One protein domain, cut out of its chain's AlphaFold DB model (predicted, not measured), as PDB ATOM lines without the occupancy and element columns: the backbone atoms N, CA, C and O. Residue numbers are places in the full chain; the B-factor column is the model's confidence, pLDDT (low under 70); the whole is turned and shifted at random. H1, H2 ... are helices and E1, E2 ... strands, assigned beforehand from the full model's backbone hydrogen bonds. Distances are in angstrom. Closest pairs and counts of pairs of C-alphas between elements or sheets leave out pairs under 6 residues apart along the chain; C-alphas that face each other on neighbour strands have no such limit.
ATOM      1  N   GLY A   7     -50.332  34.367 -39.292       85.81
ATOM      2  CA  GLY A   7     -49.107  34.735 -38.587       85.81
ATOM      3  C   GLY A   7     -48.975  36.245 -38.484       85.81
ATOM      4  O   GLY A   7     -49.409  36.964 -39.383       85.81
ATOM      5  N   PHE A   8     -48.401  36.726 -37.384       84.00
ATOM      6  CA  PHE A   8     -48.032  38.132 -37.253       84.00
ATOM      7  C   PHE A   8     -46.704  38.362 -37.958       84.00
ATOM      8  O   PHE A   8     -45.709  37.729 -37.605       84.00
ATOM      9  N   TYR A   9     -46.690  39.262 -38.938       80.06
ATOM     10  CA  TYR A   9     -45.489  39.547 -39.707       80.06
ATOM     11  C   TYR A   9     -45.262  41.032 -39.904       80.06
ATOM     12  O   TYR A   9     -46.176  41.774 -40.268       80.06
ATOM     13  N   GLN A  10     -44.026  41.467 -39.680       77.12
ATOM     14  CA  GLN A  10     -43.630  42.834 -39.968       77.12
ATOM     15  C   GLN A  10     -43.272  42.945 -41.448       77.12
ATOM     16  O   GLN A  10     -42.169  42.612 -41.869       77.12
ATOM     17  N   LEU A  11     -44.239  43.398 -42.240       74.69
ATOM     18  CA  LEU A  11     -44.061  43.631 -43.668       74.69
ATOM     19  C   LEU A  11     -43.052  44.771 -43.919       74.69
ATOM     20  O   LEU A  11     -43.014  45.731 -43.136       74.69
ATOM     21  N   PRO A  12     -42.271  44.723 -45.018       66.12
ATOM     22  CA  PRO A  12     -41.425  45.840 -45.420       66.12
ATOM     23  C   PRO A  12     -42.248  47.128 -45.487       66.12
ATOM     24  O   PRO A  12     -43.355  47.138 -46.025       66.12
ATOM     25  N   HIS A  13     -41.708  48.219 -44.940       69.06
ATOM     26  CA  HIS A  13     -42.356  49.538 -44.851       69.06
ATOM     27  C   HIS A  13     -43.491  49.681 -43.817       69.06
ATOM     28  O   HIS A  13     -43.990  50.793 -43.646       69.06
ATOM     29  N   GLN A  14     -43.852  48.630 -43.070       69.38
ATOM     30  CA  GLN A  14     -44.770  48.735 -41.929       69.38
ATOM     31  C   GLN A  14     -44.001  48.743 -40.601       69.38
ATOM     32  O   GLN A  14     -43.072  47.967 -40.376       69.38
ATOM     33  N   THR A  15     -44.398  49.639 -39.696       73.06
ATOM     34  CA  THR A  15     -43.833  49.752 -38.341       73.06
ATOM     35  C   THR A  15     -44.461  48.777 -37.348       73.06
ATOM     36  O   THR A  15     -43.919  48.584 -36.264       73.06
ATOM     37  N   MET A  16     -45.589  48.157 -37.705       79.69
ATOM     38  CA  MET A  16     -46.303  47.197 -36.867       79.69
ATOM     39  C   MET A  16     -46.469  45.861 -37.595       79.69
ATOM     40  O   MET A  16     -46.757  45.862 -38.798       79.69
ATOM     41  N   PRO A  17     -46.318  44.727 -36.886       82.75
ATOM     42  CA  PRO A  17     -46.641  43.430 -37.447       82.75
ATOM     43  C   PRO A  17     -48.141  43.345 -37.752       82.75
ATOM     44  O   PRO A  17     -48.980  43.683 -36.917       82.75
ATOM     45  N   GLU A  18     -48.471  42.891 -38.955       84.31
ATOM     46  CA  GLU A  18     -49.842  42.668 -39.408       84.31
ATOM     47  C   GLU A  18     -50.165  41.175 -39.331       84.31
ATOM     48  O   GLU A  18     -49.309  40.327 -39.590       84.31
ATOM     49  N   LEU A  19     -51.405  40.850 -38.965       87.81
ATOM     50  CA  LEU A  19     -51.898  39.484 -39.045       87.81
ATOM     51  C   LEU A  19     -52.209  39.156 -40.508       87.81
ATOM     52  O   LEU A  19     -53.150  39.707 -41.076       87.81
ATOM     53  N   VAL A  20     -51.445  38.244 -41.101       89.00
ATOM     54  CA  VAL A  20     -51.616  37.827 -42.499       89.00
ATOM     55  C   VAL A  20     -52.147  36.398 -42.594       89.00
ATOM     56  O   VAL A  20     -51.803  35.546 -41.770       89.00
ATOM     57  N   ASP A  21     -52.984  36.124 -43.599       91.75
ATOM     58  CA  ASP A  21     -53.428  34.767 -43.932       91.75
ATOM     59  C   ASP A  21     -52.380  34.082 -44.811       91.75
ATOM     60  O   ASP A  21     -52.005  34.566 -45.882       91.75
ATOM     61  N   PHE A  22     -51.908  32.918 -44.378       92.25
ATOM     62  CA  PHE A  22     -50.888  32.177 -45.110       92.25
ATOM     63  C   PHE A  22     -51.394  31.638 -46.449       92.25
ATOM     64  O   PHE A  22     -50.587  31.430 -47.347       92.25
ATOM     65  N   ASN A  23     -52.701  31.465 -46.650       91.50
ATOM     66  CA  ASN A  23     -53.230  31.128 -47.972       91.50
ATOM     67  C   ASN A  23     -53.165  32.308 -48.958       91.50
ATOM     68  O   ASN A  23     -53.120  32.074 -50.166       91.50
ATOM     69  N   GLU A  24     -53.144  33.549 -48.461       91.06
ATOM     70  CA  GLU A  24     -52.971  34.753 -49.282       91.06
ATOM     71  C   GLU A  24     -51.490  35.022 -49.564       91.06
ATOM     72  O   GLU A  24     -51.113  35.296 -50.703       91.06
ATOM     73  N   VAL A  25     -50.639  34.877 -48.545       92.69
ATOM     74  CA  VAL A  25     -49.183  35.057 -48.662       92.69
ATOM     75  C   VAL A  25     -48.563  33.964 -49.539       92.69
ATOM     76  O   VAL A  25     -47.821  34.247 -50.482       92.69
ATOM     77  N   PHE A  26     -48.907  32.700 -49.283       94.19
ATOM     78  CA  PHE A  26     -48.475  31.550 -50.076       94.19
ATOM     79  C   PHE A  26     -49.502  31.223 -51.163       94.19
ATOM     80  O   PHE A  26     -50.042  30.112 -51.241       94.19
ATOM     81  N   ASP A  27     -49.752  32.211 -52.023       93.62
ATOM     82  CA  ASP A  27     -50.693  32.107 -53.131       93.62
ATOM     83  C   ASP A  27     -50.325  30.979 -54.112       93.62
ATOM     84  O   ASP A  27     -49.198  30.474 -54.165       93.62
ATOM     85  N   THR A  28     -51.277  30.593 -54.966       93.62
ATOM     86  CA  THR A  28     -51.053  29.520 -55.954       93.62
ATOM     87  C   THR A  28     -49.840  29.810 -56.848       93.62
ATOM     88  O   THR A  28     -49.103  28.891 -57.219       93.62
ATOM     89  N   SER A  29     -49.598  31.077 -57.190       93.38
ATOM     90  CA  SER A  29     -48.471  31.477 -58.035       93.38
ATOM     91  C   SER A  29     -47.132  31.270 -57.326       93.38
ATOM     92  O   SER A  29     -46.187  30.760 -57.928       93.38
ATOM     93  N   PHE A  30     -47.035  31.649 -56.050       95.44
ATOM     94  CA  PHE A  30     -45.870  31.415 -55.205       95.44
ATOM     95  C   PHE A  30     -45.618  29.917 -55.033       95.44
ATOM     96  O   PHE A  30     -44.516  29.439 -55.320       95.44
ATOM     97  N   MET A  31     -46.657  29.162 -54.667       95.81
ATOM     98  CA  MET A  31     -46.552  27.724 -54.422       95.81
ATOM     99  C   MET A  31     -46.054  26.968 -55.651       95.81
ATOM    100  O   MET A  31     -45.149  26.147 -55.521       95.81
ATOM    101  N   ARG A  32     -46.559  27.301 -56.846       95.12
ATOM    102  CA  ARG A  32     -46.103  26.700 -58.112       95.12
ATOM    103  C   ARG A  32     -44.684  27.107 -58.506       95.12
ATOM    104  O   ARG A  32     -44.023  26.353 -59.214       95.12
ATOM    105  N   LYS A  33     -44.233  28.300 -58.107       95.62
ATOM    106  CA  LYS A  33     -42.901  28.818 -58.453       95.62
ATOM    107  C   LYS A  33     -41.800  28.181 -57.604       95.62
ATOM    108  O   LYS A  33     -40.722  27.888 -58.129       95.62
ATOM    109  N   TYR A  34     -42.059  27.984 -56.313       96.69
ATOM    110  CA  TYR A  34     -41.032  27.575 -55.349       96.69
ATOM    111  C   TYR A  34     -41.205  26.164 -54.796       96.69
ATOM    112  O   TYR A  34     -40.272  25.638 -54.195       96.69
ATOM    113  N   THR A  35     -42.358  25.530 -55.009       95.31
ATOM    114  CA  THR A  35     -42.657  24.190 -54.496       95.31
ATOM    115  C   THR A  35     -43.294  23.320 -55.586       95.31
ATOM    116  O   THR A  35     -43.720  23.797 -56.636       95.31
ATOM    117  N   ARG A  36     -43.402  22.015 -55.325       93.88
ATOM    118  CA  ARG A  36     -44.168  21.077 -56.171       93.88
ATOM    119  C   ARG A  36     -45.666  21.025 -55.842       93.88
ATOM    120  O   ARG A  36     -46.408  20.271 -56.471       93.88
ATOM    121  N   PHE A  37     -46.108  21.771 -54.834       94.69
ATOM    122  CA  PHE A  37     -47.483  21.776 -54.348       94.69
ATOM    123  C   PHE A  37     -48.256  22.959 -54.933       94.69
ATOM    124  O   PHE A  37     -47.680  23.973 -55.315       94.69
ATOM    125  N   ARG A  38     -49.583  22.821 -55.029       92.56
ATOM    126  CA  ARG A  38     -50.453  23.876 -55.581       92.56
ATOM    127  C   ARG A  38     -50.966  24.858 -54.531       92.56
ATOM    128  O   ARG A  38     -51.335  25.963 -54.900       92.56
ATOM    129  N   THR A  39     -51.005  24.454 -53.264       92.75
ATOM    130  CA  THR A  39     -51.532  25.252 -52.149       92.75
ATOM    131  C   THR A  39     -50.693  25.029 -50.898       92.75
ATOM    132  O   THR A  39     -50.064  23.972 -50.756       92.75
ATOM    133  N   PHE A  40     -50.709  25.998 -49.981       93.06
ATOM    134  CA  PHE A  40     -50.017  25.904 -48.694       93.06
ATOM    135  C   PHE A  40     -50.489  24.704 -47.861       93.06
ATOM    136  O   PHE A  40     -49.676  23.938 -47.349       93.06
ATOM    137  N   GLU A  41     -51.797  24.441 -47.837       90.88
ATOM    138  CA  GLU A  41     -52.359  23.254 -47.182       90.88
ATOM    139  C   GLU A  41     -51.752  21.951 -47.728       90.88
ATOM    140  O   GLU A  41     -51.353  21.073 -46.963       90.88
ATOM    141  N   LYS A  42     -51.628  21.815 -49.057       92.25
ATOM    142  CA  LYS A  42     -51.027  20.619 -49.673       92.25
ATOM    143  C   LYS A  42     -49.546  20.488 -49.342       92.25
ATOM    144  O   LYS A  42     -49.053  19.370 -49.215       92.25
ATOM    145  N   PHE A  43     -48.853  21.611 -49.201       94.44
ATOM    146  CA  PHE A  43     -47.466  21.638 -48.765       94.44
ATOM    147  C   PHE A  43     -47.310  21.144 -47.322       94.44
ATOM    148  O   PHE A  43     -46.449  20.298 -47.080       94.44
ATOM    149  N   LEU A  44     -48.180  21.566 -46.398       92.38
ATOM    150  CA  LEU A  44     -48.203  21.043 -45.027       92.38
ATOM    151  C   LEU A  44     -48.619  19.565 -44.976       92.38
ATOM    152  O   LEU A  44     -47.982  18.770 -44.299       92.38
ATOM    153  N   GLN A  45     -49.618  19.139 -45.752       91.06
ATOM    154  CA  GLN A  45     -49.991  17.718 -45.838       91.06
ATOM    155  C   GLN A  45     -48.833  16.847 -46.353       91.06
ATOM    156  O   GLN A  45     -48.664  15.703 -45.927       91.06
ATOM    157  N   GLY A  46     -48.007  17.388 -47.254       91.81
ATOM    158  CA  GLY A  46     -46.836  16.709 -47.801       91.81
ATOM    159  C   GLY A  46     -45.727  16.439 -46.780       91.81
ATOM    160  O   GLY A  46     -44.985  15.469 -46.951       91.81
ATOM    161  N   SER A  47     -45.627  17.244 -45.716       91.19
ATOM    162  CA  SER A  47     -44.592  17.094 -44.685       91.19
ATOM    163  C   SER A  47     -44.851  15.924 -43.736       91.19
ATOM    164  O   SER A  47     -43.937  15.483 -43.038       91.19
ATOM    165  N   ARG A  48     -46.089  15.400 -43.729       88.50
ATOM    166  CA  ARG A  48     -46.619  14.453 -42.732       88.50
ATOM    167  C   ARG A  48     -46.678  15.030 -41.314       88.50
ATOM    168  O   ARG A  48     -46.750  14.269 -40.349       88.50
ATOM    169  N   PHE A  49     -46.655  16.353 -41.172       89.56
ATOM    170  CA  PHE A  49     -46.986  16.990 -39.904       89.56
ATOM    171  C   PHE A  49     -48.475  16.817 -39.622       89.56
ATOM    172  O   PHE A  49     -49.306  16.898 -40.527       89.56
ATOM    173  N   LYS A  50     -48.815  16.585 -38.355       88.00
ATOM    174  CA  LYS A  50     -50.205  16.526 -37.914       88.00
ATOM    175  C   LYS A  50     -50.686  17.939 -37.579       88.00
ATOM    176  O   LYS A  50     -50.848  18.268 -36.413       88.00
ATOM    177  N   VAL A  51     -50.815  18.774 -38.611       89.88
ATOM    178  CA  VAL A  51     -51.365  20.131 -38.501       89.88
ATOM    179  C   VAL A  51     -52.814  20.090 -38.953       89.88
ATOM    180  O   VAL A  51     -53.076  19.952 -40.146       89.88
ATOM    181  N   GLU A  52     -53.744  20.188 -38.010       88.38
ATOM    182  CA  GLU A  52     -55.187  20.251 -38.268       88.38
ATOM    183  C   GLU A  52     -55.750  21.646 -37.949       88.38
ATOM    184  O   GLU A  52     -56.811  22.020 -38.449       88.38
ATOM    185  N   ASN A  53     -55.030  22.439 -37.147       90.31
ATOM    186  CA  ASN A  53     -55.425  23.780 -36.723       90.31
ATOM    187  C   ASN A  53     -54.209  24.701 -36.454       90.31
ATOM    188  O   ASN A  53     -53.059  24.269 -36.507       90.31
ATOM    189  N   GLN A  54     -54.482  25.972 -36.139       90.81
ATOM    190  CA  GLN A  54     -53.471  26.991 -35.822       90.81
ATOM    191  C   GLN A  54     -52.524  26.576 -34.684       90.81
ATOM    192  O   GLN A  54     -51.318  26.759 -34.805       90.81
ATOM    193  N   LYS A  55     -53.042  25.985 -33.597       91.56
ATOM    194  CA  LYS A  55     -52.217  25.587 -32.444       91.56
ATOM    195  C   LYS A  55     -51.247  24.475 -32.805       91.56
ATOM    196  O   LYS A  55     -50.115  24.486 -32.340       91.56
ATOM    197  N   ASP A  56     -51.676  23.531 -33.640       92.38
ATOM    198  CA  ASP A  56     -50.793  22.461 -34.104       92.38
ATOM    199  C   ASP A  56     -49.638  23.032 -34.929       92.38
ATOM    200  O   ASP A  56     -48.514  22.551 -34.820       92.38
ATOM    201  N   PHE A  57     -49.918  24.057 -35.741       91.94
ATOM    202  CA  PHE A  57     -48.905  24.758 -36.519       91.94
ATOM    203  C   PHE A  57     -47.931  25.528 -35.615       91.94
ATOM    204  O   PHE A  57     -46.725  25.374 -35.767       91.94
ATOM    205  N   GLU A  58     -48.431  26.291 -34.642       90.50
ATOM    206  CA  GLU A  58     -47.606  27.036 -33.675       90.50
ATOM    207  C   GLU A  58     -46.777  26.122 -32.762       90.50
ATOM    208  O   GLU A  58     -45.697  26.498 -32.315       90.50
ATOM    209  N   ALA A  59     -47.260  24.907 -32.497       93.25
ATOM    210  CA  ALA A  59     -46.536  23.900 -31.730       93.25
ATOM    211  C   ALA A  59     -45.467  23.158 -32.554       93.25
ATOM    212  O   ALA A  59     -44.720  22.350 -31.987       93.25
ATOM    213  N   LEU A  60     -45.386  23.371 -33.875       92.12
ATOM    214  CA  LEU A  60     -44.342  22.754 -34.688       92.12
ATOM    215  C   LEU A  60     -42.973  23.334 -34.321       92.12
ATOM    216  O   LEU A  60     -42.778  24.544 -34.402       92.12
ATOM    217  N   PRO A  61     -41.982  22.481 -34.005       93.81
ATOM    218  CA  PRO A  61     -40.610  22.935 -33.864       93.81
ATOM    219  C   PRO A  61     -40.117  23.557 -35.170       93.81
ATOM    220  O   PRO A  61     -40.203  22.922 -36.228       93.81
ATOM    221  N   GLU A  62     -39.548  24.757 -35.078       91.19
ATOM    222  CA  GLU A  62     -39.015  25.503 -36.221       91.19
ATOM    223  C   GLU A  62     -38.021  24.664 -37.036       91.19
ATOM    224  O   GLU A  62     -38.155  24.555 -38.250       91.19
ATOM    225  N   GLU A  63     -37.133  23.918 -36.373       94.56
ATOM    226  CA  GLU A  63     -36.164  23.024 -37.024       94.56
ATOM    227  C   GLU A  63     -36.815  21.970 -37.938       94.56
ATOM    228  O   GLU A  63     -36.267  21.603 -38.983       94.56
ATOM    229  N   LYS A  64     -38.001  21.460 -37.565       95.31
ATOM    230  CA  LYS A  64     -38.740  20.511 -38.409       95.31
ATOM    231  C   LYS A  64     -39.301  21.212 -39.634       95.31
ATOM    232  O   LYS A  64     -39.266  20.638 -40.725       95.31
ATOM    233  N   MET A  65     -39.814  22.426 -39.455       94.88
ATOM    234  CA  MET A  65     -40.323  23.233 -40.555       94.88
ATOM    235  C   MET A  65     -39.193  23.597 -41.522       94.88
ATOM    236  O   MET A  65     -39.328  23.355 -42.720       94.88
ATOM    237  N   ASP A  66     -38.044  24.032 -41.013       96.62
ATOM    238  CA  ASP A  66     -36.833  24.303 -41.790       96.62
ATOM    239  C   ASP A  66     -36.375  23.090 -42.598       96.62
ATOM    240  O   ASP A  66     -36.130  23.183 -43.804       96.62
ATOM    241  N   ALA A  67     -36.299  21.919 -41.959       96.56
ATOM    242  CA  ALA A  67     -35.929  20.681 -42.637       96.56
ATOM    243  C   ALA A  67     -36.916  20.324 -43.760       96.56
ATOM    244  O   ALA A  67     -36.510  19.847 -44.825       96.56
ATOM    245  N   TRP A  68     -38.213  20.562 -43.546       96.88
ATOM    246  CA  TRP A  68     -39.225  20.349 -44.572       96.88
ATOM    247  C   TRP A  68     -39.091  21.342 -45.725       96.88
ATOM    248  O   TRP A  68     -39.078  20.928 -46.885       96.88
ATOM    249  N   VAL A  69     -38.925  22.627 -45.424       97.06
ATOM    250  CA  VAL A  69     -38.769  23.698 -46.413       97.06
ATOM    251  C   VAL A  69     -37.558  23.437 -47.303       97.06
ATOM    252  O   VAL A  69     -37.698  23.444 -48.528       97.06
ATOM    253  N   ARG A  70     -36.418  23.067 -46.711       97.00
ATOM    254  CA  ARG A  70     -35.193  22.707 -47.440       97.00
ATOM    255  C   ARG A  70     -35.370  21.509 -48.369       97.00
ATOM    256  O   ARG A  70     -34.720  21.413 -49.405       97.00
ATOM    257  N   LYS A  71     -36.248  20.573 -48.003       96.25
ATOM    258  CA  LYS A  71     -36.531  19.368 -48.793       96.25
ATOM    259  C   LYS A  71     -37.557  19.612 -49.904       96.25
ATOM    260  O   LYS A  71     -37.491  18.978 -50.958       96.25
ATOM    261  N   ALA A  72     -38.555  20.448 -49.639       96.19
ATOM    262  CA  ALA A  72     -39.749  20.589 -50.468       96.19
ATOM    263  C   ALA A  72     -39.759  21.853 -51.341       96.19
ATOM    264  O   ALA A  72     -40.616  21.969 -52.226       96.19
ATOM    265  N   THR A  73     -38.830  22.779 -51.102       96.62
ATOM    266  CA  THR A  73     -38.755  24.083 -51.766       96.62
ATOM    267  C   THR A  73     -37.321  24.424 -52.187       96.62
ATOM    268  O   THR A  73     -36.427  23.585 -52.095       96.62
ATOM    269  N   LYS A  74     -37.107  25.647 -52.686       94.50
ATOM    270  CA  LYS A  74     -35.778  26.186 -53.021       94.50
ATOM    271  C   LYS A  74     -35.115  26.963 -51.875       94.50
ATOM    272  O   LYS A  74     -33.982  27.395 -52.048       94.50
ATOM    273  N   PHE A  75     -35.814  27.159 -50.761       97.19
ATOM    274  CA  PHE A  75     -35.350  27.953 -49.624       97.19
ATOM    275  C   PHE A  75     -34.598  27.087 -48.611       97.19
ATOM    276  O   PHE A  75     -34.806  25.875 -48.534       97.19
ATOM    277  N   SER A  76     -33.725  27.711 -47.826       95.62
ATOM    278  CA  SER A  76     -32.877  27.038 -46.839       95.62
ATOM    279  C   SER A  76     -33.521  26.914 -45.451       95.62
ATOM    280  O   SER A  76     -33.170  25.979 -44.713       95.62
ATOM    281  N   SER A  77     -34.479  27.797 -45.138       96.62
ATOM    282  CA  SER A  77     -35.257  27.850 -43.892       96.62
ATOM    283  C   SER A  77     -36.699  28.312 -44.135       96.62
ATOM    284  O   SER A  77     -37.028  28.898 -45.172       96.62
ATOM    285  N   TRP A  78     -37.571  28.047 -43.162       94.31
ATOM    286  CA  TRP A  78     -38.941  28.542 -43.118       94.31
ATOM    287  C   TRP A  78     -38.998  30.065 -43.134       94.31
ATOM    288  O   TRP A  78     -39.770  30.628 -43.906       94.31
ATOM    289  N   GLN A  79     -38.136  30.705 -42.347       92.31
ATOM    290  CA  GLN A  79     -38.022  32.156 -42.282       92.31
ATOM    291  C   GLN A  79     -37.731  32.762 -43.667       92.31
ATOM    292  O   GLN A  79     -38.465  33.634 -44.114       92.31
ATOM    293  N   GLU A  80     -36.758  32.221 -44.412       94.75
ATOM    294  CA  GLU A  80     -36.415  32.704 -45.761       94.75
ATOM    295  C   GLU A  80     -37.580  32.542 -46.758       94.75
ATOM    296  O   GLU A  80     -37.849  33.416 -47.591       94.75
ATOM    297  N   MET A  81     -38.294  31.414 -46.673       95.38
ATOM    298  CA  MET A  81     -39.479  31.161 -47.493       95.38
ATOM    299  C   MET A  81     -40.601  32.156 -47.181       95.38
ATOM    300  O   MET A  81     -41.260  32.634 -48.109       95.38
ATOM    301  N   LEU A  82     -40.830  32.437 -45.897       92.25
ATOM    302  CA  LEU A  82     -41.860  33.353 -45.428       92.25
ATOM    303  C   LEU A  82     -41.533  34.796 -45.822       92.25
ATOM    304  O   LEU A  82     -42.381  35.415 -46.456       92.25
ATOM    305  N   ASP A  83     -40.302  35.260 -45.584       91.00
ATOM    306  CA  ASP A  83     -39.804  36.579 -46.007       91.00
ATOM    307  C   ASP A  83     -40.054  36.811 -47.503       91.00
ATOM    308  O   ASP A  83     -40.714  37.772 -47.909       91.00
ATOM    309  N   THR A  84     -39.630  35.856 -48.337       93.12
ATOM    310  CA  THR A  84     -39.800  35.946 -49.795       93.12
ATOM    311  C   THR A  84     -41.275  35.978 -50.209       93.12
ATOM    312  O   THR A  84     -41.641  36.619 -51.202       93.12
ATOM    313  N   ALA A  85     -42.138  35.247 -49.500       92.81
ATOM    314  CA  ALA A  85     -43.566  35.225 -49.784       92.81
ATOM    315  C   ALA A  85     -44.237  36.542 -49.380       92.81
ATOM    316  O   ALA A  85     -45.018  37.092 -50.160       92.81
ATOM    317  N   THR A  86     -43.897  37.078 -48.209       89.25
ATOM    318  CA  THR A  86     -44.441  38.343 -47.709       89.25
ATOM    319  C   THR A  86     -43.983  39.542 -48.529       89.25
ATOM    320  O   THR A  86     -44.806  40.407 -48.821       89.25
ATOM    321  N   ASP A  87     -42.734  39.560 -49.003       88.19
ATOM    322  CA  ASP A  87     -42.238  40.603 -49.912       88.19
ATOM    323  C   ASP A  87     -43.078  40.655 -51.191       88.19
ATOM    324  O   ASP A  87     -43.545  41.714 -51.619       88.19
ATOM    325  N   LYS A  88     -43.339  39.484 -51.782       88.00
ATOM    326  CA  LYS A  88     -44.176  39.374 -52.979       88.00
ATOM    327  C   LYS A  88     -45.627  39.777 -52.700       88.00
ATOM    328  O   LYS A  88     -46.253  40.419 -53.542       88.00
ATOM    329  N   TYR A  89     -46.161  39.390 -51.545       87.69
ATOM    330  CA  TYR A  89     -47.515  39.739 -51.125       87.69
ATOM    331  C   TYR A  89     -47.697  41.260 -51.011       87.69
ATOM    332  O   TYR A  89     -48.640  41.805 -51.580       87.69
ATOM    333  N   VAL A  90     -46.755  41.963 -50.376       85.06
ATOM    334  CA  VAL A  90     -46.785  43.431 -50.231       85.06
ATOM    335  C   VAL A  90     -46.694  44.133 -51.579       85.06
ATOM    336  O   VAL A  90     -47.437  45.082 -51.825       85.06
ATOM    337  N   MET A  91     -45.832  43.648 -52.478       81.88
ATOM    338  CA  MET A  91     -45.727  44.199 -53.831       81.88
ATOM    339  C   MET A  91     -47.051  44.121 -54.599       81.88
ATOM    340  O   MET A  91     -47.381  45.059 -55.318       81.88
ATOM    341  N   HIS A  92     -47.815  43.036 -54.445       78.00
ATOM    342  CA  HIS A  92     -49.137  42.914 -55.064       78.00
ATOM    343  C   HIS A  92     -50.232  43.699 -54.331       78.00
ATOM    344  O   HIS A  92     -51.158  44.160 -54.984       78.00
ATOM    345  N   LYS A  93     -50.153  43.850 -53.000       72.56
ATOM    346  CA  LYS A  93     -51.149  44.590 -52.200       72.56
ATOM    347  C   LYS A  93     -51.095  46.106 -52.440       72.56
ATOM    348  O   LYS A  93     -52.109  46.776 -52.281       72.56
ATOM    349  N   ASN A  94     -49.928  46.635 -52.815       62.69
ATOM    350  CA  ASN A  94     -49.698  48.067 -53.042       62.69
ATOM    351  C   ASN A  94     -49.863  48.510 -54.515       62.69
ATOM    352  O   ASN A  94     -49.517  49.648 -54.838       62.69
ATOM    353  N   MET A  95     -50.355  47.631 -55.397       53.19
ATOM    354  CA  MET A  95     -50.751  47.939 -56.782       53.19
ATOM    355  C   MET A  95     -52.270  48.018 -56.901       53.19
ATOM    356  O   MET A  95     -52.739  48.915 -57.636       53.19
TER     357      MET A  95
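What this domain is: This is residues 7 to 95 of the 95 residues of an uncharacterized protein of Mitsuokella multacida (UniProt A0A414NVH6). The two longest helices, H5 and H6, make a rough T, nearly at right angles, with the first residues of H6, 78 to 81, set on the side of H5 near Asp 66; short helices H1 and H3 lie over to one side of that pair, with H2 near both H3 and H6. A small hairpin of two strands, E1 and E2, leads straight into H1, and H4 is set by itself at an edge, with the link before it at one end of the longest axis and the last residues at the other. The printed part has 89 residues, with two strands and then six helices in the order E1, E2, H1, H2, H3, H4, H5, H6; the sheet, in order E1, E2, is antiparallel and the class is mostly helix. The whole is compact, with a radius of gyration of the C-alphas of 12.8 A, and spans 36 by 26 by 22 A.

How they stand to each other: Start at E1, residues 7 to 9, and E2, residues 18 to 21, a hairpin of antiparallel strands whose directions stand at 135 degrees. Look for N 9 and O 18, 2.9 A apart, and N 20 and O 7, 3.0 A apart, both within hydrogen-bond range. Go on to H1, residues 22 to 25, and H6, residues 78 to 93: they touch, H6 with residues 85 to 89 alone, and their closest C-alphas are those of Val 25 and Tyr 89, 5.5 A apart. H1 and H3, residues 40 to 47, only just touch, with 3 pairs of C-alphas within 8 A, the closest being Asn 23 and Phe 40 at 6.2 A. H2, residues 28 to 34, is close to H6 but not clearly touching it, at a steep tilt of 43 degrees, opposite ways; the closest C-alphas are those of Phe 30 and Ala 85, 7.0 A apart. H4, residues 54 to 58, is apart from each other named element. H5, residues 62 to 72, touches residues 78 to 81 of H6 alone, with the C-alphas of Asp 66 and Trp 78 closest at 4.9 A; their tilt of 73 degrees is about perpendicular, but only just. Every O i to N i+4 pair is within hydrogen-bond range in H2, H3, H4, H5 and H6, while H1 is too short for such a pair.

Where its parts are: Find C-alpha 7 at (-49.107, 34.735, -38.587), where E1 begins; E2 then covers 9.8 A. H2 measures 10.2 A and H3 11.1 A. From C-alpha 62 at (-39.015, 25.503, -36.221), H5 runs 15.1 A, and H6 runs 22.1 A to C-alpha 93 at (-51.149, 44.590, -52.200).

The domain as a whole: Look to Lys 50 and Met 95 for the two C-alphas farthest apart, 36.6 A. The printed part has no cut and no long link. The mean pLDDT of the printed part is 89.4, with residues 12 to 14 and 94 to 95 under 70.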